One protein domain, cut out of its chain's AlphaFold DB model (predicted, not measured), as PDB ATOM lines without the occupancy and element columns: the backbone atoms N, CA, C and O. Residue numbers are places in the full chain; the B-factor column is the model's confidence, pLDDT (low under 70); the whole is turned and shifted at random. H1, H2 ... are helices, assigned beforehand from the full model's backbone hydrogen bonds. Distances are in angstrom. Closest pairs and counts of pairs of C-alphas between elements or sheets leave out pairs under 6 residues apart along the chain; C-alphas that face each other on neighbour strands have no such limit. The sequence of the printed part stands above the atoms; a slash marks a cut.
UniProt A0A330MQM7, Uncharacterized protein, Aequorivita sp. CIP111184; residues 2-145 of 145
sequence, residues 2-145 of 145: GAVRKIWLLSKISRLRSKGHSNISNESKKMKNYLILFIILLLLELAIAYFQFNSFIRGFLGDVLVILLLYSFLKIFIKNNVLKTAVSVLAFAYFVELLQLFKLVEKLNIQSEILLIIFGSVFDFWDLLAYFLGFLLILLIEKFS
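AT A GLANCE: This is residues 2 to 145 of the 145 residues of an uncharacterized protein of Aequorivita sp. CIP111184 (UniProt A0A330MQM7). One very long helix, H1, sticks out as an arm with residues 2 to 26; its residues 31 to 49 pack on H2, which lies in the middle of a small helical body. On H2's other side, H3 and H6 run side by side in opposite directions, and short H4 and H5 lie in the loop between them. The 144 printed residues hold six named helices, H1 to H6 in chain order, and no named strand: all helix. The whole is extended, with a radius of gyration of the C-alphas of 22.8 A and spans of 85 by 34 by 25 A.

HOW THE PARTS SIT: Start with H1, residues 2 to 50, which with residues 31 to 49 alone touches H2, residues 55 to 77, in a helical hairpin: a shallow tilt of 23 degrees, opposite ways, closest C-alphas Phe 38 and Leu 69, 5.6 A. H2, the hub, has a kink of 33 degrees near residue 63. Its residues 67 to 75 touch residues 85 to 93 of H3, residues 82 to 101, at a steep tilt of 45 degrees, opposite ways; the closest C-alphas, Tyr 71 and Ala 86, are 6.2 A apart. H4, residues 104 to 107, and H5, residues 113 to 119, are close but not clearly touching, with the C-alphas of Val 105 and Leu 116 closest at 7.1 A. H6, residues 125 to 144, touches H2 at a steep tilt of 45 degrees, the same way, closest C-alphas Val 64 and Gly 134, 4.6 A. It touches H3 at a shallow tilt of 8 degrees, opposite ways, closest C-alphas Ala 86 and Phe 135, 6.3 A. H1 is apart from H3 and H6. Every O i to N i+4 pair is within hydrogen-bond range in H1, H3, H5 and H6, against 17 of 19 in H2; H4 is too short for one.

IN THESE COORDINATES: Find C-alpha 2 at (-48.605, -81.852, -20.582); from there H1 runs 72.5 A to C-alpha 50. H2 spans 32.9 A, H3 28.7 A and H6 29.2 A, ending at C-alpha 144, (-13.148, -47.740, -21.124).

THE WHOLE: The C-alphas farthest apart, Gly 2 and Gln 111, are 85.7 A apart. The printed part has no cut, and the five links are tight. Look for pLDDT under 70 in 33 residues, among them 20 to 28 and 102 to 122.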
ATOM      1  N   GLY A   2     -49.640 -81.906 -21.640       75.00
ATOM      2  CA  GLY A   2     -48.605 -81.852 -20.582       75.00
ATOM      3  C   GLY A   2     -47.133 -81.905 -21.035       75.00
ATOM      4  O   GLY A   2     -46.286 -81.244 -20.437       75.00
ATOM      5  N   ALA A   3     -46.812 -82.633 -22.112       74.75
ATOM      6  CA  ALA A   3     -45.426 -82.838 -22.560       74.75
ATOM      7  C   ALA A   3     -44.746 -81.553 -23.078       74.75
ATOM      8  O   ALA A   3     -43.615 -81.252 -22.703       74.75
ATOM      9  N   VAL A   4     -45.464 -80.742 -23.861       79.44
ATOM     10  CA  VAL A   4     -44.961 -79.469 -24.416       79.44
ATOM     11  C   VAL A   4     -44.621 -78.474 -23.301       79.44
ATOM     12  O   VAL A   4     -43.596 -77.795 -23.336       79.44
ATOM     13  N   ARG A   5     -45.443 -78.448 -22.248       80.25
ATOM     14  CA  ARG A   5     -45.256 -77.583 -21.076       80.25
ATOM     15  C   ARG A   5     -44.010 -77.976 -20.270       80.25
ATOM     16  O   ARG A   5     -43.284 -77.105 -19.798       80.25
ATOM     17  N   LYS A   6     -43.720 -79.281 -20.180       83.12
ATOM     18  CA  LYS A   6     -42.509 -79.823 -19.541       83.12
ATOM     19  C   LYS A   6     -41.241 -79.462 -20.325       83.12
ATOM     20  O   LYS A   6     -40.274 -79.004 -19.725       83.12
ATOM     21  N   ILE A   7     -41.264 -79.585 -21.655       83.44
ATOM     22  CA  ILE A   7     -40.137 -79.209 -22.531       83.44
ATOM     23  C   ILE A   7     -39.847 -77.704 -22.436       83.44
ATOM     24  O   ILE A   7     -38.691 -77.297 -22.300       83.44
ATOM     25  N   TRP A   8     -40.892 -76.872 -22.421       84.62
ATOM     26  CA  TRP A   8     -40.745 -75.426 -22.254       84.62
ATOM     27  C   TRP A   8     -40.125 -75.052 -20.899       84.62
ATOM     28  O   TRP A   8     -39.215 -74.223 -20.843       84.62
ATOM     29  N   LEU A   9     -40.554 -75.702 -19.811       85.94
ATOM     30  CA  LEU A   9     -39.987 -75.489 -18.474       85.94
ATOM     31  C   LEU A   9     -38.507 -75.882 -18.407       85.94
ATOM     32  O   LEU A   9     -37.698 -75.108 -17.896       85.94
ATOM     33  N   LEU A  10     -38.128 -77.031 -18.972       84.81
ATOM     34  CA  LEU A  10     -36.733 -77.487 -18.992       84.81
ATOM     35  C   LEU A  10     -35.834 -76.553 -19.819       84.81
ATOM     36  O   LEU A  10     -34.745 -76.200 -19.369       84.81
ATOM     37  N   SER A  11     -36.318 -76.074 -20.972       82.94
ATOM     38  CA  SER A  11     -35.626 -75.064 -21.793       82.94
ATOM     39  C   SER A  11     -35.464 -73.719 -21.072       82.94
ATOM     40  O   SER A  11     -34.474 -73.009 -21.268       82.94
ATOM     41  N   LYS A  12     -36.437 -73.335 -20.237       84.12
ATOM     42  CA  LYS A  12     -36.370 -72.100 -19.448       84.12
ATOM     43  C   LYS A  12     -35.379 -72.228 -18.289       84.12
ATOM     44  O   LYS A  12     -34.577 -71.323 -18.079       84.12
ATOM     45  N   ILE A  13     -35.380 -73.362 -17.588       82.44
ATOM     46  CA  ILE A  13     -34.458 -73.638 -16.475       82.44
ATOM     47  C   ILE A  13     -33.005 -73.732 -16.968       82.44
ATOM     48  O   ILE A  13     -32.116 -73.155 -16.343       82.44
ATOM     49  N   SER A  14     -32.750 -74.389 -18.106       80.38
ATOM     50  CA  SER A  14     -31.396 -74.484 -18.674       80.38
ATOM     51  C   SER A  14     -30.841 -73.117 -19.084       80.38
ATOM     52  O   SER A  14     -29.683 -72.810 -18.789       80.38
ATOM     53  N   ARG A  15     -31.679 -72.248 -19.671       79.75
ATOM     54  CA  ARG A  15     -31.310 -70.861 -19.997       79.75
ATOM     55  C   ARG A  15     -31.003 -70.026 -18.758       79.75
ATOM     56  O   ARG A  15     -30.004 -69.314 -18.758       79.75
ATOM     57  N   LEU A  16     -31.806 -70.127 -17.698       78.88
ATOM     58  CA  LEU A  16     -31.543 -69.412 -16.443       78.88
ATOM     59  C   LEU A  16     -30.244 -69.892 -15.777       78.88
ATOM     60  O   LEU A  16     -29.455 -69.071 -15.313       78.88
ATOM     61  N   ARG A  17     -29.975 -71.203 -15.805       78.19
ATOM     62  CA  ARG A  17     -28.737 -71.787 -15.270       78.19
ATOM     63  C   ARG A  17     -27.498 -71.345 -16.055       78.19
ATOM     64  O   ARG A  17     -26.514 -70.943 -15.444       78.19
ATOM     65  N   SER A  18     -27.555 -71.365 -17.387       75.88
ATOM     66  CA  SER A  18     -26.458 -70.908 -18.255       75.88
ATOM     67  C   SER A  18     -26.178 -69.404 -18.100       75.88
ATOM     68  O   SER A  18     -25.021 -68.987 -17.987       75.88
ATOM     69  N   LYS A  19     -27.231 -68.583 -17.998       72.25
ATOM     70  CA  LYS A  19     -27.110 -67.132 -17.787       72.25
ATOM     71  C   LYS A  19     -26.542 -66.790 -16.401       72.25
ATOM     72  O   LYS A  19     -25.740 -65.874 -16.274       72.25
ATOM     73  N   GLY A  20     -26.895 -67.564 -15.370       68.56
ATOM     74  CA  GLY A  20     -26.290 -67.448 -14.040       68.56
ATOM     75  C   GLY A  20     -24.802 -67.812 -14.032       68.56
ATOM     76  O   GLY A  20     -23.991 -67.057 -13.508       68.56
ATOM     77  N   HIS A  21     -24.427 -68.925 -14.671       69.38
ATOM     78  CA  HIS A  21     -23.030 -69.378 -14.731       69.38
ATOM     79  C   HIS A  21     -22.115 -68.399 -15.485       69.38
ATOM     80  O   HIS A  21     -20.995 -68.148 -15.050       69.38
ATOM     81  N   SER A  22     -22.603 -67.816 -16.585       67.44
ATOM     82  CA  SER A  22     -21.863 -66.805 -17.358       67.44
ATOM     83  C   SER A  22     -21.705 -65.475 -16.613       67.44
ATOM     84  O   SER A  22     -20.637 -64.873 -16.668       67.44
ATOM     85  N   ASN A  23     -22.713 -65.029 -15.856       66.19
ATOM     86  CA  ASN A  23     -22.560 -63.850 -14.998       66.19
ATOM     87  C   ASN A  23     -21.538 -64.084 -13.878       66.19
ATOM     88  O   ASN A  23     -20.677 -63.237 -13.656       66.19
ATOM     89  N   ILE A  24     -21.575 -65.246 -13.218       69.38
ATOM     90  CA  ILE A  24     -20.617 -65.584 -12.156       69.38
ATOM     91  C   ILE A  24     -19.190 -65.670 -12.716       69.38
ATOM     92  O   ILE A  24     -18.262 -65.152 -12.095       69.38
ATOM     93  N   SER A  25     -18.987 -66.270 -13.894       69.69
ATOM     94  CA  SER A  25     -17.650 -66.376 -14.492       69.69
ATOM     95  C   SER A  25     -17.087 -65.017 -14.923       69.69
ATOM     96  O   SER A  25     -15.908 -64.748 -14.680       69.69
ATOM     97  N   ASN A  26     -17.917 -64.129 -15.477       68.50
ATOM     98  CA  ASN A  26     -17.520 -62.769 -15.855       68.50
ATOM     99  C   ASN A  26     -17.159 -61.907 -14.636       68.50
ATOM    100  O   ASN A  26     -16.117 -61.251 -14.626       68.50
ATOM    101  N   GLU A  27     -17.969 -61.966 -13.579       68.44
ATOM    102  CA  GLU A  27     -17.713 -61.289 -12.303       68.44
ATOM    103  C   GLU A  27     -16.414 -61.768 -11.643       68.44
ATOM    104  O   GLU A  27     -15.640 -60.976 -11.101       68.44
ATOM    105  N   SER A  28     -16.153 -63.073 -11.726       65.50
ATOM    106  CA  SER A  28     -14.933 -63.696 -11.206       65.50
ATOM    107  C   SER A  28     -13.698 -63.275 -12.008       65.50
ATOM    108  O   SER A  28     -12.628 -63.060 -11.440       65.50
ATOM    109  N   LYS A  29     -13.833 -63.138 -13.334       71.94
ATOM    110  CA  LYS A  29     -12.759 -62.678 -14.224       71.94
ATOM    111  C   LYS A  29     -12.405 -61.211 -13.966       71.94
ATOM    112  O   LYS A  29     -11.224 -60.898 -13.860       71.94
ATOM    113  N   LYS A  30     -13.402 -60.336 -13.775       73.00
ATOM    114  CA  LYS A  30     -13.172 -58.926 -13.413       73.00
ATOM    115  C   LYS A  30     -12.405 -58.788 -12.093       73.00
ATOM    116  O   LYS A  30     -11.415 -58.070 -12.051       73.00
ATOM    117  N   MET A  31     -12.787 -59.526 -11.046       75.12
ATOM    118  CA  MET A  31     -12.064 -59.499  -9.761       75.12
ATOM    119  C   MET A  31     -10.595 -59.914  -9.892       75.12
ATOM    120  O   MET A  31      -9.723 -59.264  -9.320       75.12
ATOM    121  N   LYS A  32     -10.312 -60.973 -10.662       77.75
ATOM    122  CA  LYS A  32      -8.934 -61.422 -10.909       77.75
ATOM    123  C   LYS A  32      -8.101 -60.343 -11.598       77.75
ATOM    124  O   LYS A  32      -6.949 -60.156 -11.224       77.75
ATOM    125  N   ASN A  33      -8.684 -59.612 -12.546       81.31
ATOM    126  CA  ASN A  33      -7.989 -58.523 -13.229       81.31
ATOM    127  C   ASN A  33      -7.612 -57.389 -12.264       81.31
ATOM    128  O   ASN A  33      -6.468 -56.950 -12.291       81.31
ATOM    129  N   TYR A  34      -8.523 -56.959 -11.382       81.12
ATOM    130  CA  TYR A  34      -8.207 -55.929 -10.378       81.12
ATOM    131  C   TYR A  34      -7.156 -56.395  -9.368       81.12
ATOM    132  O   TYR A  34      -6.307 -55.606  -8.968       81.12
ATOM    133  N   LEU A  35      -7.174 -57.675  -8.988       82.62
ATOM    134  CA  LEU A  35      -6.169 -58.239  -8.087       82.62
ATOM    135  C   LEU A  35      -4.779 -58.264  -8.741       82.62
ATOM    136  O   LEU A  35      -3.799 -57.879  -8.112       82.62
ATOM    137  N   ILE A  36      -4.692 -58.656 -10.016       85.19
ATOM    138  CA  ILE A  36      -3.438 -58.600 -10.783       85.19
ATOM    139  C   ILE A  36      -2.958 -57.151 -10.915       85.19
ATOM    140  O   ILE A  36      -1.783 -56.879 -10.691       85.19
ATOM    141  N   LEU A  37      -3.865 -56.221 -11.229       86.19
ATOM    142  CA  LEU A  37      -3.544 -54.800 -11.355       86.19
ATOM    143  C   LEU A  37      -3.018 -54.224 -10.033       86.19
ATOM    144  O   LEU A  37      -2.005 -53.537 -10.035       86.19
ATOM    145  N   PHE A  38      -3.641 -54.578  -8.905       86.69
ATOM    146  CA  PHE A  38      -3.174 -54.207  -7.569       86.69
ATOM    147  C   PHE A  38      -1.753 -54.713  -7.292       86.69
ATOM    148  O   PHE A  38      -0.912 -53.938  -6.852       86.69
ATOM    149  N   ILE A  39      -1.460 -55.983  -7.590       88.31
ATOM    150  CA  ILE A  39      -0.115 -56.546  -7.389       88.31
ATOM    151  C   ILE A  39       0.917 -55.831  -8.268       88.31
ATOM    152  O   ILE A  39       2.004 -55.516  -7.792       88.31
ATOM    153  N   ILE A  40       0.588 -55.556  -9.534       90.12
ATOM    154  CA  ILE A  40       1.490 -54.846 -10.450       90.12
ATOM    155  C   ILE A  40       1.769 -53.429  -9.942       90.12
ATOM    156  O   ILE A  40       2.929 -53.029  -9.900       90.12
ATOM    157  N   LEU A  41       0.731 -52.691  -9.534       90.12
ATOM    158  CA  LEU A  41       0.879 -51.344  -8.979       90.12
ATOM    159  C   LEU A  41       1.730 -51.357  -7.709       90.12
ATOM    160  O   LEU A  41       2.645 -50.553  -7.586       90.12
ATOM    161  N   LEU A  42       1.492 -52.318  -6.817       90.25
ATOM    162  CA  LEU A  42       2.239 -52.456  -5.570       90.25
ATOM    163  C   LEU A  42       3.723 -52.745  -5.828       90.25
ATOM    164  O   LEU A  42       4.590 -52.116  -5.229       90.25
ATOM    165  N   LEU A  43       4.030 -53.652  -6.758       91.25
ATOM    166  CA  LEU A  43       5.408 -53.928  -7.165       91.25
ATOM    167  C   LEU A  43       6.067 -52.722  -7.837       91.25
ATOM    168  O   LEU A  43       7.249 -52.480  -7.612       91.25
ATOM    169  N   LEU A  44       5.319 -51.974  -8.651       88.75
ATOM    170  CA  LEU A  44       5.819 -50.768  -9.304       88.75
ATOM    171  C   LEU A  44       6.159 -49.688  -8.273       88.75
ATOM    172  O   LEU A  44       7.212 -49.070  -8.371       88.75
ATOM    173  N   GLU A  45       5.326 -49.512  -7.255       88.50
ATOM    174  CA  GLU A  45       5.558 -48.550  -6.178       88.50
ATOM    175  C   GLU A  45       6.770 -48.933  -5.315       88.50
ATOM    176  O   GLU A  45       7.654 -48.109  -5.073       88.50
ATOM    177  N   LEU A  46       6.894 -50.218  -4.962       87.81
ATOM    178  CA  LEU A  46       8.088 -50.778  -4.315       87.81
ATOM    179  C   LEU A  46       9.349 -50.594  -5.171       87.81
ATOM    180  O   LEU A  46      10.408 -50.255  -4.645       87.81
ATOM    181  N   ALA A  47       9.246 -50.790  -6.487       87.19
ATOM    182  CA  ALA A  47      10.355 -50.569  -7.404       87.19
ATOM    183  C   ALA A  47      10.750 -49.086  -7.448       87.19
ATOM    184  O   ALA A  47      11.933 -48.774  -7.338       87.19
ATOM    185  N   ILE A  48       9.787 -48.164  -7.544       84.75
ATOM    186  CA  ILE A  48      10.054 -46.719  -7.532       84.75
ATOM    187  C   ILE A  48      10.751 -46.307  -6.226       84.75
ATOM    188  O   ILE A  48      11.715 -45.538  -6.262       84.75
ATOM    189  N   ALA A  49      10.319 -46.860  -5.090       83.81
ATOM    190  CA  ALA A  49      10.950 -46.627  -3.796       83.81
ATOM    191  C   ALA A  49      12.383 -47.188  -3.723       83.81
ATOM    192  O   ALA A  49      13.272 -46.532  -3.178       83.81
ATOM    193  N   TYR A  50      12.627 -48.373  -4.293       85.75
ATOM    194  CA  TYR A  50      13.923 -49.053  -4.234       85.75
ATOM    195  C   TYR A  50      14.970 -48.473  -5.197       85.75
ATOM    196  O   TYR A  50      16.124 -48.288  -4.818       85.75
ATOM    197  N   PHE A  51      14.589 -48.165  -6.438       81.19
ATOM    198  CA  PHE A  51      15.527 -47.800  -7.509       81.19
ATOM    199  C   PHE A  51      16.092 -46.372  -7.413       81.19
ATOM    200  O   PHE A  51      16.799 -45.946  -8.322       81.19
ATOM    201  N   GLN A  52      15.818 -45.641  -6.323       68.19
ATOM    202  CA  GLN A  52      16.315 -44.276  -6.088       68.19
ATOM    203  C   GLN A  52      16.138 -43.357  -7.312       68.19
ATOM    204  O   GLN A  52      17.045 -42.619  -7.698       68.19
ATOM    205  N   PHE A  53      14.961 -43.405  -7.944       72.12
ATOM    206  CA  PHE A  53      14.609 -42.450  -8.995       72.12
ATOM    207  C   PHE A  53      14.653 -41.008  -8.464       72.12
ATOM    208  O   PHE A  53      14.610 -40.772  -7.254       72.12
ATOM    209  N   ASN A  54      14.686 -40.035  -9.383       77.69
ATOM    210  CA  ASN A  54      14.566 -38.615  -9.050       77.69
ATOM    211  C   ASN A  54      13.430 -38.387  -8.040       77.69
ATOM    212  O   ASN A  54      12.332 -38.918  -8.226       77.69
ATOM    213  N   SER A  55      13.665 -37.559  -7.017       77.12
ATOM    214  CA  SER A  55      12.705 -37.318  -5.927       77.12
ATOM    215  C   SER A  55      11.307 -36.930  -6.417       77.12
ATOM    216  O   SER A  55      10.323 -37.303  -5.790       77.12
ATOM    217  N   PHE A  56      11.216 -36.261  -7.571       77.25
ATOM    218  CA  PHE A  56       9.949 -35.912  -8.219       77.25
ATOM    219  C   PHE A  56       9.154 -37.133  -8.703       77.25
ATOM    220  O   PHE A  56       7.947 -37.201  -8.513       77.25
ATOM    221  N   ILE A  57       9.820 -38.120  -9.312       77.75
ATOM    222  CA  ILE A  57       9.165 -39.352  -9.776       77.75
ATOM    223  C   ILE A  57       8.710 -40.180  -8.572       77.75
ATOM    224  O   ILE A  57       7.647 -40.790  -8.601       77.75
ATOM    225  N   ARG A  58       9.508 -40.193  -7.501       78.31
ATOM    226  CA  ARG A  58       9.175 -40.938  -6.287       78.31
ATOM    227  C   ARG A  58       8.011 -40.322  -5.507       78.31
ATOM    228  O   ARG A  58       7.191 -41.085  -5.024       78.31
ATOM    229  N   GLY A  59       7.966 -38.995  -5.381       81.31
ATOM    230  CA  GLY A  59       6.850 -38.281  -4.751       81.31
ATOM    231  C   GLY A  59       5.637 -38.273  -5.673       81.31
ATOM    232  O   GLY A  59       4.857 -39.213  -5.679       81.31
ATOM    233  N   PHE A  60       5.577 -37.294  -6.577       86.12
ATOM    234  CA  PHE A  60       4.411 -37.026  -7.424       86.12
ATOM    235  C   PHE A  60       3.858 -38.246  -8.177       86.12
ATOM    236  O   PHE A  60       2.654 -38.491  -8.196       86.12
ATOM    237  N   LEU A  61       4.726 -39.016  -8.842       86.12
ATOM    238  CA  LEU A  61       4.286 -40.200  -9.590       86.12
ATOM    239  C   LEU A  61       3.849 -41.314  -8.631       86.12
ATOM    240  O   LEU A  61       2.828 -41.949  -8.883       86.12
ATOM    241  N   GLY A  62       4.564 -41.500  -7.518       86.06
ATOM    242  CA  GLY A  62       4.155 -42.383  -6.424       86.06
ATOM    243  C   GLY A  62       2.759 -42.045  -5.900       86.06
ATOM    244  O   GLY A  62       1.906 -42.924  -5.856       86.06
ATOM    245  N   ASP A  63       2.472 -40.773  -5.633       88.31
ATOM    246  CA  ASP A  63       1.173 -40.302  -5.136       88.31
ATOM    247  C   ASP A  63       0.011 -40.604  -6.091       88.31
ATOM    248  O   ASP A  63      -1.066 -41.038  -5.670       88.31
ATOM    249  N   VAL A  64       0.227 -40.458  -7.404       91.00
ATOM    250  CA  VAL A  64      -0.758 -40.880  -8.416       91.00
ATOM    251  C   VAL A  64      -0.988 -42.398  -8.354       91.00
ATOM    252  O   VAL A  64      -2.134 -42.859  -8.437       91.00
ATOM    253  N   LEU A  65       0.087 -43.186  -8.222       90.62
ATOM    254  CA  LEU A  65       0.020 -44.649  -8.143       90.62
ATOM    255  C   LEU A  65      -0.706 -45.126  -6.878       90.62
ATOM    256  O   LEU A  65      -1.542 -46.027  -6.986       90.62
ATOM    257  N   VAL A  66      -0.474 -44.490  -5.729       89.81
ATOM    258  CA  VAL A  66      -1.140 -44.804  -4.454       89.81
ATOM    259  C   VAL A  66      -2.661 -44.727  -4.602       89.81
ATOM    260  O   VAL A  66      -3.378 -45.623  -4.151       89.81
ATOM    261  N   ILE A  67      -3.186 -43.705  -5.288       92.44
ATOM    262  CA  ILE A  67      -4.633 -43.565  -5.533       92.44
ATOM    263  C   ILE A  67      -5.181 -44.724  -6.371       92.44
ATOM    264  O   ILE A  67      -6.231 -45.289  -6.048       92.44
ATOM    265  N   LEU A  68      -4.467 -45.113  -7.429       90.56
ATOM    266  CA  LEU A  68      -4.829 -46.254  -8.274       90.56
ATOM    267  C   LEU A  68      -4.783 -47.574  -7.489       90.56
ATOM    268  O   LEU A  68      -5.658 -48.434  -7.657       90.56
ATOM    269  N   LEU A  69      -3.792 -47.721  -6.610       90.94
ATOM    270  CA  LEU A  69      -3.597 -48.881  -5.749       90.94
ATOM    271  C   LEU A  69      -4.724 -49.000  -4.716       90.94
ATOM    272  O   LEU A  69      -5.368 -50.049  -4.636       90.94
ATOM    273  N   LEU A  70      -5.035 -47.919  -3.996       90.94
ATOM    274  CA  LEU A  70      -6.135 -47.858  -3.029       90.94
ATOM    275  C   LEU A  70      -7.491 -48.113  -3.691       90.94
ATOM    276  O   LEU A  70      -8.309 -48.869  -3.162       90.94
ATOM    277  N   TYR A  71      -7.727 -47.536  -4.871       90.81
ATOM    278  CA  TYR A  71      -8.940 -47.805  -5.640       90.81
ATOM    279  C   TYR A  71      -9.063 -49.282  -6.004       90.81
ATOM    280  O   TYR A  71     -10.103 -49.893  -5.745       90.81
ATOM    281  N   SER A  72      -7.998 -49.871  -6.552       87.94
ATOM    282  CA  SER A  72      -7.974 -51.283  -6.943       87.94
ATOM    283  C   SER A  72      -8.202 -52.198  -5.743       87.94
ATOM    284  O   SER A  72      -8.979 -53.148  -5.836       87.94
ATOM    285  N   PHE A  73      -7.606 -51.869  -4.594       87.75
ATOM    286  CA  PHE A  73      -7.813 -52.583  -3.339       87.75
ATOM    287  C   PHE A  73      -9.272 -52.528  -2.878       87.75
ATOM    288  O   PHE A  73      -9.896 -53.565  -2.651       87.75
ATOM    289  N   LEU A  74      -9.867 -51.334  -2.802       87.50
ATOM    290  CA  LEU A  74     -11.267 -51.186  -2.397       87.50
ATOM    291  C   LEU A  74     -12.230 -51.843  -3.388       87.50
ATOM    292  O   LEU A  74     -13.278 -52.344  -2.978       87.50
ATOM    293  N   LYS A  75     -11.881 -51.896  -4.676       84.62
ATOM    294  CA  LYS A  75     -12.692 -52.547  -5.710       84.62
ATOM    295  C   LYS A  75     -12.813 -54.060  -5.518       84.62
ATOM    296  O   LYS A  75     -13.821 -54.639  -5.928       84.62
ATOM    297  N   ILE A  76     -11.844 -54.692  -4.850       81.31
ATOM    298  CA  ILE A  76     -11.917 -56.113  -4.469       81.31
ATOM    299  C   ILE A  76     -13.088 -56.347  -3.502       81.31
ATOM    300  O   ILE A  76     -13.790 -57.351  -3.625       81.31
ATOM    301  N   PHE A  77     -13.341 -55.402  -2.589       81.25
ATOM    302  CA  PHE A  77     -14.414 -55.488  -1.594       81.25
ATOM    303  C   PHE A  77     -15.741 -54.883  -2.082       81.25
ATOM    304  O   PHE A  77     -16.812 -55.405  -1.775       81.25
ATOM    305  N   ILE A  78     -15.695 -53.790  -2.853       78.44
ATOM    306  CA  ILE A  78     -16.864 -52.991  -3.246       78.44
ATOM    307  C   ILE A  78     -17.043 -53.026  -4.768       78.44
ATOM    308  O   ILE A  78     -16.430 -52.258  -5.510       78.44
ATOM    309  N   LYS A  79     -17.958 -53.873  -5.253       70.56
ATOM    310  CA  LYS A  79     -18.191 -54.049  -6.698       70.56
ATOM    311  C   LYS A  79     -19.041 -52.960  -7.356       70.56
ATOM    312  O   LYS A  79     -18.717 -52.511  -8.454       70.56
ATOM    313  N   ASN A  80     -20.110 -52.502  -6.704       69.31
ATOM    314  CA  ASN A  80     -21.222 -51.880  -7.437       69.31
ATOM    315  C   ASN A  80     -21.127 -50.365  -7.683       69.31
ATOM    316  O   ASN A  80     -21.955 -49.849  -8.424       69.31
ATOM    317  N   ASN A  81     -20.163 -49.635  -7.111       81.12
ATOM    318  CA  ASN A  81     -20.152 -48.169  -7.224       81.12
ATOM    319  C   ASN A  81     -18.765 -47.598  -7.542       81.12
ATOM    320  O   ASN A  81     -18.071 -47.148  -6.640       81.12
ATOM    321  N   VAL A  82     -18.398 -47.555  -8.828       84.62
ATOM    322  CA  VAL A  82     -17.136 -46.949  -9.313       84.62
ATOM    323  C   VAL A  82     -16.933 -45.540  -8.760       84.62
ATOM    324  O   VAL A  82     -15.948 -45.286  -8.076       84.62
ATOM    325  N   LEU A  83     -17.897 -44.645  -9.005       85.75
ATOM    326  CA  LEU A  83     -17.802 -43.246  -8.589       85.75
ATOM    327  C   LEU A  83     -17.696 -43.106  -7.073       85.75
ATOM    328  O   LEU A  83     -16.870 -42.340  -6.596       85.75
ATOM    329  N   LYS A  84     -18.489 -43.870  -6.308       88.06
ATOM    330  CA  LYS A  84     -18.423 -43.800  -4.843       88.06
ATOM    331  C   LYS A  84     -17.065 -44.277  -4.340       88.06
ATOM    332  O   LYS A  84     -16.481 -43.593  -3.518       88.06
ATOM    333  N   THR A  85     -16.543 -45.386  -4.865       89.25
ATOM    334  CA  THR A  85     -15.218 -45.888  -4.480       89.25
ATOM    335  C   THR A  85     -14.120 -44.887  -4.837       89.25
ATOM    336  O   THR A  85     -13.298 -44.572  -3.986       89.25
ATOM    337  N   ALA A  86     -14.125 -44.335  -6.054       89.44
ATOM    338  CA  ALA A  86     -13.123 -43.363  -6.491       89.44
ATOM    339  C   ALA A  86     -13.160 -42.073  -5.650       89.44
ATOM    340  O   ALA A  86     -12.119 -41.595  -5.206       89.44
ATOM    341  N   VAL A  87     -14.357 -41.546  -5.368       91.44
ATOM    342  CA  VAL A  87     -14.532 -40.366  -4.506       91.44
ATOM    343  C   VAL A  87     -14.110 -40.666  -3.068       91.44
ATOM    344  O   VAL A  87     -13.466 -39.827  -2.451       91.44
ATOM    345  N   SER A  88     -14.416 -41.853  -2.534       90.62
ATOM    346  CA  SER A  88     -13.956 -42.267  -1.204       90.62
ATOM    347  C   SER A  88     -12.431 -42.300  -1.102       90.62
ATOM    348  O   SER A  88     -11.899 -41.843  -0.096       90.62
ATOM    349  N   VAL A  89     -11.731 -42.800  -2.126       92.50
ATOM    350  CA  VAL A  89     -10.257 -42.808  -2.156       92.50
ATOM    351  C   VAL A  89      -9.706 -41.387  -2.200       92.50
ATOM    352  O   VAL A  89      -8.834 -41.058  -1.403       92.50
ATOM    353  N   LEU A  90     -10.240 -40.533  -3.078       92.56
ATOM    354  CA  LEU A  90      -9.809 -39.137  -3.182       92.56
ATOM    355  C   LEU A  90     -10.036 -38.379  -1.866       92.56
ATOM    356  O   LEU A  90      -9.148 -37.682  -1.384       92.56
ATOM    357  N   ALA A  91     -11.212 -38.552  -1.257       92.38
ATOM    358  CA  ALA A  91     -11.540 -37.946   0.026       92.38
ATOM    359  C   ALA A  91     -10.628 -38.455   1.150       92.38
ATOM    360  O   ALA A  91     -10.224 -37.670   2.001       92.38
ATOM    361  N   PHE A  92     -10.285 -39.747   1.147       91.75
ATOM    362  CA  PHE A  92      -9.346 -40.321   2.106       91.75
ATOM    363  C   PHE A  92      -7.941 -39.729   1.950       91.75
ATOM    364  O   PHE A  92      -7.353 -39.324   2.948       91.75
ATOM    365  N   ALA A  93      -7.434 -39.602   0.722       90.62
ATOM    366  CA  ALA A  93      -6.131 -38.993   0.462       90.62
ATOM    367  C   ALA A  93      -6.084 -37.523   0.907       90.62
ATOM    368  O   ALA A  93      -5.205 -37.137   1.669       90.62
ATOM    369  N   TYR A  94      -7.096 -36.723   0.551       90.06
ATOM    370  CA  TYR A  94      -7.198 -35.336   1.022       90.06
ATOM    371  C   TYR A  94      -7.336 -35.244   2.539       90.06
ATOM    372  O   TYR A  94      -6.828 -34.311   3.147       90.06
ATOM    373  N   PHE A  95      -8.014 -36.199   3.173       88.88
ATOM    374  CA  PHE A  95      -8.111 -36.235   4.623       88.88
ATOM    375  C   PHE A  95      -6.748 -36.492   5.278       88.88
ATOM    376  O   PHE A  95      -6.416 -35.805   6.238       88.88
ATOM    377  N   VAL A  96      -5.949 -37.422   4.747       85.88
ATOM    378  CA  VAL A  96      -4.574 -37.669   5.215       85.88
ATOM    379  C   VAL A  96      -3.712 -36.409   5.061       85.88
ATOM    380  O   VAL A  96      -3.059 -36.001   6.020       85.88
ATOM    381  N   GLU A  97      -3.818 -35.730   3.920       86.38
ATOM    382  CA  GLU A  97      -3.101 -34.484   3.623       86.38
ATOM    383  C   GLU A  97      -3.505 -33.331   4.564       86.38
ATOM    384  O   GLU A  97      -2.684 -32.592   5.111       86.38
ATOM    385  N   LEU A  98      -4.804 -33.204   4.850       83.12
ATOM    386  CA  LEU A  98      -5.314 -32.234   5.817       83.12
ATOM    387  C   LEU A  98      -4.861 -32.558   7.245       83.12
ATOM    388  O   LEU A  98      -4.571 -31.640   8.011       83.12
ATOM    389  N   LEU A  99      -4.767 -33.837   7.622       80.19
ATOM    390  CA  LEU A  99      -4.217 -34.233   8.922       80.19
ATOM    391  C   LEU A  99      -2.748 -33.808   9.072       80.19
ATOM    392  O   LEU A  99      -2.349 -33.404  10.169       80.19
ATOM    393  N   GLN A 100      -1.973 -33.841   7.984       77.12
ATOM    394  CA  GLN A 100      -0.605 -33.316   7.951       77.12
ATOM    395  C   GLN A 100      -0.592 -31.784   8.065       77.12
ATOM    396  O   GLN A 100       0.179 -31.241   8.859       77.12
ATOM    397  N   LEU A 101      -1.506 -31.083   7.379       74.75
ATOM    398  CA  LEU A 101      -1.660 -29.623   7.472       74.75
ATOM    399  C   LEU A 101      -1.990 -29.145   8.891       74.75
ATOM    400  O   LEU A 101      -1.438 -28.148   9.356       74.75
ATOM    401  N   PHE A 102      -2.870 -29.852   9.604       69.31
ATOM    402  CA  PHE A 102      -3.213 -29.517  10.990       69.31
ATOM    403  C   PHE A 102      -2.057 -29.733  11.968       69.31
ATOM    404  O   PHE A 102      -2.218 -29.412  13.150       69.31
ATOM    405  N   LYS A 103      -0.918 -30.265  11.491       64.50
ATOM    406  CA  LYS A 103       0.271 -30.589  12.274       64.50
ATOM    407  C   LYS A 103      -0.131 -31.164  13.624       64.50
ATOM    408  O   LYS A 103       0.233 -30.639  14.678       64.50
ATOM    409  N   LEU A 104      -0.915 -32.245  13.594       55.25
ATOM    410  CA  LEU A 104      -1.350 -32.936  14.811       55.25
ATOM    411  C   LEU A 104      -0.143 -33.255  15.725       55.25
ATOM    412  O   LEU A 104      -0.270 -33.261  16.944       55.25
ATOM    413  N   VAL A 105       1.041 -33.405  15.124       53.25
ATOM    414  CA  VAL A 105       2.350 -33.553  15.772       53.25
ATOM    415  C   VAL A 105       2.801 -32.308  16.565       53.25
ATOM    416  O   VAL A 105       3.260 -32.460  17.693       53.25
ATOM    417  N   GLU A 106       2.627 -31.079  16.057       53.28
ATOM    418  CA  GLU A 106       2.998 -29.849  16.792       53.28
ATOM    419  C   GLU A 106       2.012 -29.539  17.928       53.28
ATOM    420  O   GLU A 106       2.422 -29.106  19.004       53.28
ATOM    421  N   LYS A 107       0.711 -29.799  17.738       51.06
ATOM    422  CA  LYS A 107      -0.310 -29.471  18.750       51.06
ATOM    423  C   LYS A 107      -0.326 -30.437  19.944       51.06
ATOM    424  O   LYS A 107      -0.861 -30.092  20.993       51.06
ATOM    425  N   LEU A 108       0.275 -31.620  19.800       54.09
ATOM    426  CA  LEU A 108       0.405 -32.614  20.871       54.09
ATOM    427  C   LEU A 108       1.645 -32.408  21.767       54.09
ATOM    428  O   LEU A 108       1.793 -33.137  22.741       54.09
ATOM    429  N   ASN A 109       2.508 -31.416  21.498       51.97
ATOM    430  CA  ASN A 109       3.740 -31.143  22.265       51.97
ATOM    431  C   ASN A 109       4.705 -32.350  22.360       51.97
ATOM    432  O   ASN A 109       5.552 -32.424  23.251       51.97
ATOM    433  N   ILE A 110       4.575 -33.318  21.448       53.25
ATOM    434  CA  ILE A 110       5.429 -34.502  21.378       53.25
ATOM    435  C   ILE A 110       6.594 -34.158  20.446       53.25
ATOM    436  O   ILE A 110       6.517 -34.340  19.236       53.25
ATOM    437  N   GLN A 111       7.683 -33.647  21.022       55.72
ATOM    438  CA  GLN A 111       8.953 -33.372  20.334       55.72
ATOM    439  C   GLN A 111       9.759 -34.651  20.025       55.72
ATOM    440  O   GLN A 111      10.987 -34.633  20.055       55.72
ATOM    441  N   SER A 112       9.115 -35.796  19.781       57.88
ATOM    442  CA  SER A 112       9.876 -36.970  19.360       57.88
ATOM    443  C   SER A 112      10.188 -36.837  17.869       57.88
ATOM    444  O   SER A 112       9.299 -36.894  17.021       57.88
ATOM    445  N   GLU A 113      11.471 -36.668  17.541       56.97
ATOM    446  CA  GLU A 113      11.988 -36.634  16.159       56.97
ATOM    447  C   GLU A 113      11.474 -37.821  15.328       56.97
ATOM    448  O   GLU A 113      11.227 -37.708  14.132       56.97
ATOM    449  N   ILE A 114      11.213 -38.946  15.993       54.88
ATOM    450  CA  ILE A 114      10.667 -40.173  15.416       54.88
ATOM    451  C   ILE A 114       9.238 -39.967  14.878       54.88
ATOM    452  O   ILE A 114       8.927 -40.473  13.805       54.88
ATOM    453  N   LEU A 115       8.367 -39.210  15.562       55.44
ATOM    454  CA  LEU A 115       7.023 -38.907  15.046       55.44
ATOM    455  C   LEU A 115       7.083 -37.953  13.849       55.44
ATOM    456  O   LEU A 115       6.332 -38.139  12.901       55.44
ATOM    457  N   LEU A 116       7.989 -36.973  13.861       55.53
ATOM    458  CA  LEU A 116       8.208 -36.061  12.730       55.53
ATOM    459  C   LEU A 116       8.711 -36.802  11.482       55.53
ATOM    460  O   LEU A 116       8.247 -36.529  10.379       55.53
ATOM    461  N   ILE A 117       9.599 -37.783  11.661       54.50
ATOM    462  CA  ILE A 117      10.125 -38.623  10.575       54.50
ATOM    463  C   ILE A 117       9.065 -39.606  10.053       54.50
ATOM    464  O   ILE A 117       8.993 -39.833   8.849       54.50
ATOM    465  N   ILE A 118       8.222 -40.172  10.929       53.22
ATOM    466  CA  ILE A 118       7.149 -41.103  10.532       53.22
ATOM    467  C   ILE A 118       5.978 -40.374   9.853       53.22
ATOM    468  O   ILE A 118       5.394 -40.920   8.922       53.22
ATOM    469  N   PHE A 119       5.627 -39.157  10.287       55.34
ATOM    470  CA  PHE A 119       4.576 -38.356   9.639       55.34
ATOM    471  C   PHE A 119       5.037 -37.702   8.332       55.34
ATOM    472  O   PHE A 119       4.203 -37.473   7.458       55.34
ATOM    473  N   GLY A 120       6.344 -37.465   8.184       53.97
ATOM    474  CA  GLY A 120       7.092 -37.572   6.928       53.97
ATOM    475  C   GLY A 120       6.786 -36.614   5.771       53.97
ATOM    476  O   GLY A 120       7.613 -36.530   4.871       53.97
ATOM    477  N   SER A 121       5.680 -35.869   5.767       59.41
ATOM    478  CA  SER A 121       5.393 -34.879   4.727       59.41
ATOM    479  C   SER A 121       4.723 -33.643   5.309       59.41
ATOM    480  O   SER A 121       3.867 -33.718   6.195       59.41
ATOM    481  N   VAL A 122       5.171 -32.489   4.826       68.44
ATOM    482  CA  VAL A 122       4.502 -31.205   5.026       68.44
ATOM    483  C   VAL A 122       3.429 -31.113   3.957       68.44
ATOM    484  O   VAL A 122       3.673 -31.565   2.847       68.44
ATOM    485  N   PHE A 123       2.299 -30.490   4.282       76.31
ATOM    486  CA  PHE A 123       1.240 -30.253   3.306       76.31
ATOM    487  C   PHE A 123       1.804 -29.715   1.981       76.31
ATOM    488  O   PHE A 123       2.384 -28.620   1.980       76.31
ATOM    489  N   ASP A 124       1.613 -30.450   0.882       81.44
ATOM    490  CA  ASP A 124       2.015 -30.022  -0.459       81.44
ATOM    491  C   ASP A 124       0.810 -29.977  -1.405       81.44
ATOM    492  O   ASP A 124       0.031 -30.913  -1.578       81.44
ATOM    493  N   PHE A 125       0.663 -28.841  -2.080       84.38
ATOM    494  CA  PHE A 125      -0.361 -28.668  -3.097       84.38
ATOM    495  C   PHE A 125      -0.138 -29.584  -4.313       84.38
ATOM    496  O   PHE A 125      -1.103 -29.962  -4.985       84.38
ATOM    497  N   TRP A 126       1.114 -29.951  -4.607       85.38
ATOM    498  CA  TRP A 126       1.430 -30.891  -5.684       85.38
ATOM    499  C   TRP A 126       0.851 -32.283  -5.429       85.38
ATOM    500  O   TRP A 126       0.388 -32.913  -6.385       85.38
ATOM    501  N   ASP A 127       0.764 -32.700  -4.168       87.44
ATOM    502  CA  ASP A 127       0.203 -33.992  -3.775       87.44
ATOM    503  C   ASP A 127      -1.317 -33.992  -4.003       87.44
ATOM    504  O   ASP A 127      -1.864 -34.914  -4.609       87.44
ATOM    505  N   LEU A 128      -2.013 -32.883  -3.700       89.06
ATOM    506  CA  LEU A 128      -3.436 -32.736  -4.045       89.06
ATOM    507  C   LEU A 128      -3.695 -32.853  -5.552       89.06
ATOM    508  O   LEU A 128      -4.713 -33.434  -5.962       89.06
ATOM    509  N   LEU A 129      -2.810 -32.276  -6.371       91.50
ATOM    510  CA  LEU A 129      -2.907 -32.352  -7.826       91.50
ATOM    511  C   LEU A 129      -2.637 -33.778  -8.317       91.50
ATOM    512  O   LEU A 129      -3.387 -34.277  -9.160       91.50
ATOM    513  N   ALA A 130      -1.620 -34.449  -7.771       91.25
ATOM    514  CA  ALA A 130      -1.333 -35.854  -8.042       91.25
ATOM    515  C   ALA A 130      -2.546 -36.735  -7.710       91.25
ATOM    516  O   ALA A 130      -2.996 -37.529  -8.542       91.25
ATOM    517  N   TYR A 131      -3.167 -36.527  -6.548       91.50
ATOM    518  CA  TYR A 131      -4.337 -37.297  -6.145       91.50
ATOM    519  C   TYR A 131      -5.535 -37.070  -7.068       91.50
ATOM    520  O   TYR A 131      -6.238 -38.016  -7.439       91.50
ATOM    521  N   PHE A 132      -5.742 -35.826  -7.503       92.88
ATOM    522  CA  PHE A 132      -6.781 -35.500  -8.474       92.88
ATOM    523  C   PHE A 132      -6.525 -36.152  -9.841       92.88
ATOM    524  O   PHE A 132      -7.453 -36.677 -10.461       92.88
ATOM    525  N   LEU A 133      -5.270 -36.187 -10.301       93.56
ATOM    526  CA  LEU A 133      -4.892 -36.894 -11.527       93.56
ATOM    527  C   LEU A 133      -5.128 -38.403 -11.408       93.56
ATOM    528  O   LEU A 133      -5.686 -38.996 -12.332       93.56
ATOM    529  N   GLY A 134      -4.782 -39.010 -10.270       91.88
ATOM    530  CA  GLY A 134      -5.086 -40.414  -9.981       91.88
ATOM    531  C   GLY A 134      -6.588 -40.701 -10.038       91.88
ATOM    532  O   GLY A 134      -7.021 -41.666 -10.671       91.88
ATOM    533  N   PHE A 135      -7.405 -39.813  -9.467       92.56
ATOM    534  CA  PHE A 135      -8.863 -39.891  -9.555       92.56
ATOM    535  C   PHE A 135      -9.373 -39.810 -11.004       92.56
ATOM    536  O   PHE A 135     -10.191 -40.637 -11.415       92.56
ATOM    537  N   LEU A 136      -8.875 -38.865 -11.807       93.56
ATOM    538  CA  LEU A 136      -9.239 -38.760 -13.226       93.56
ATOM    539  C   LEU A 136      -8.849 -40.013 -14.017       93.56
ATOM    540  O   LEU A 136      -9.637 -40.491 -14.834       93.56
ATOM    541  N   LEU A 137      -7.665 -40.569 -13.753       91.56
ATOM    542  CA  LEU A 137      -7.194 -41.821 -14.347       91.56
ATOM    543  C   LEU A 137      -8.148 -42.980 -14.051       91.56
ATOM    544  O   LEU A 137      -8.516 -43.707 -14.973       91.56
ATOM    545  N   ILE A 138      -8.614 -43.116 -12.807       90.25
ATOM    546  CA  ILE A 138      -9.614 -44.126 -12.433       90.25
ATOM    547  C   ILE A 138     -10.894 -43.958 -13.258       90.25
ATOM    548  O   ILE A 138     -11.396 -44.932 -13.818       90.25
ATOM    549  N   LEU A 139     -11.414 -42.730 -13.364       89.56
ATOM    550  CA  LEU A 139     -12.628 -42.467 -14.142       89.56
ATOM    551  C   LEU A 139     -12.449 -42.797 -15.625       89.56
ATOM    552  O   LEU A 139     -13.370 -43.326 -16.245       89.56
ATOM    553  N   LEU A 140     -11.282 -42.493 -16.194       89.50
ATOM    554  CA  LEU A 140     -10.964 -42.833 -17.578       89.50
ATOM    555  C   LEU A 140     -10.902 -44.349 -17.772       89.50
ATOM    556  O   LEU A 140     -11.584 -44.863 -18.654       89.50
ATOM    557  N   ILE A 141     -10.151 -45.068 -16.934       85.62
ATOM    558  CA  ILE A 141     -10.008 -46.531 -17.022       85.62
ATOM    559  C   ILE A 141     -11.375 -47.214 -16.927       85.62
ATOM    560  O   ILE A 141     -11.696 -48.078 -17.738       85.62
ATOM    561  N   GLU A 142     -12.209 -46.793 -15.980       84.69
ATOM    562  CA  GLU A 142     -13.540 -47.371 -15.779       84.69
ATOM    563  C   GLU A 142     -14.535 -46.981 -16.873       84.69
ATOM    564  O   GLU A 142     -15.464 -47.731 -17.149       84.69
ATOM    565  N   LYS A 143     -14.343 -45.837 -17.539       83.19
ATOM    566  CA  LYS A 143     -15.137 -45.472 -18.718       83.19
ATOM    567  C   LYS A 143     -14.820 -46.361 -19.926       83.19
ATOM    568  O   LYS A 143     -15.693 -46.551 -20.770       83.19
ATOM    569  N   PHE A 144     -13.589 -46.864 -20.032       76.00
ATOM    570  CA  PHE A 144     -13.148 -47.740 -21.124       76.00
ATOM    571  C   PHE A 144     -13.292 -49.246 -20.823       76.00
ATOM    572  O   PHE A 144     -13.124 -50.047 -21.743       76.00
ATOM    573  N   SER A 145     -13.590 -49.641 -19.577       67.81
ATOM    574  CA  SER A 145     -13.741 -51.045 -19.141       67.81
ATOM    575  C   SER A 145     -15.191 -51.541 -19.100       67.81
ATOM    576  O   SER A 145     -15.350 -52.788 -19.004       67.81
TER     577      SER A 145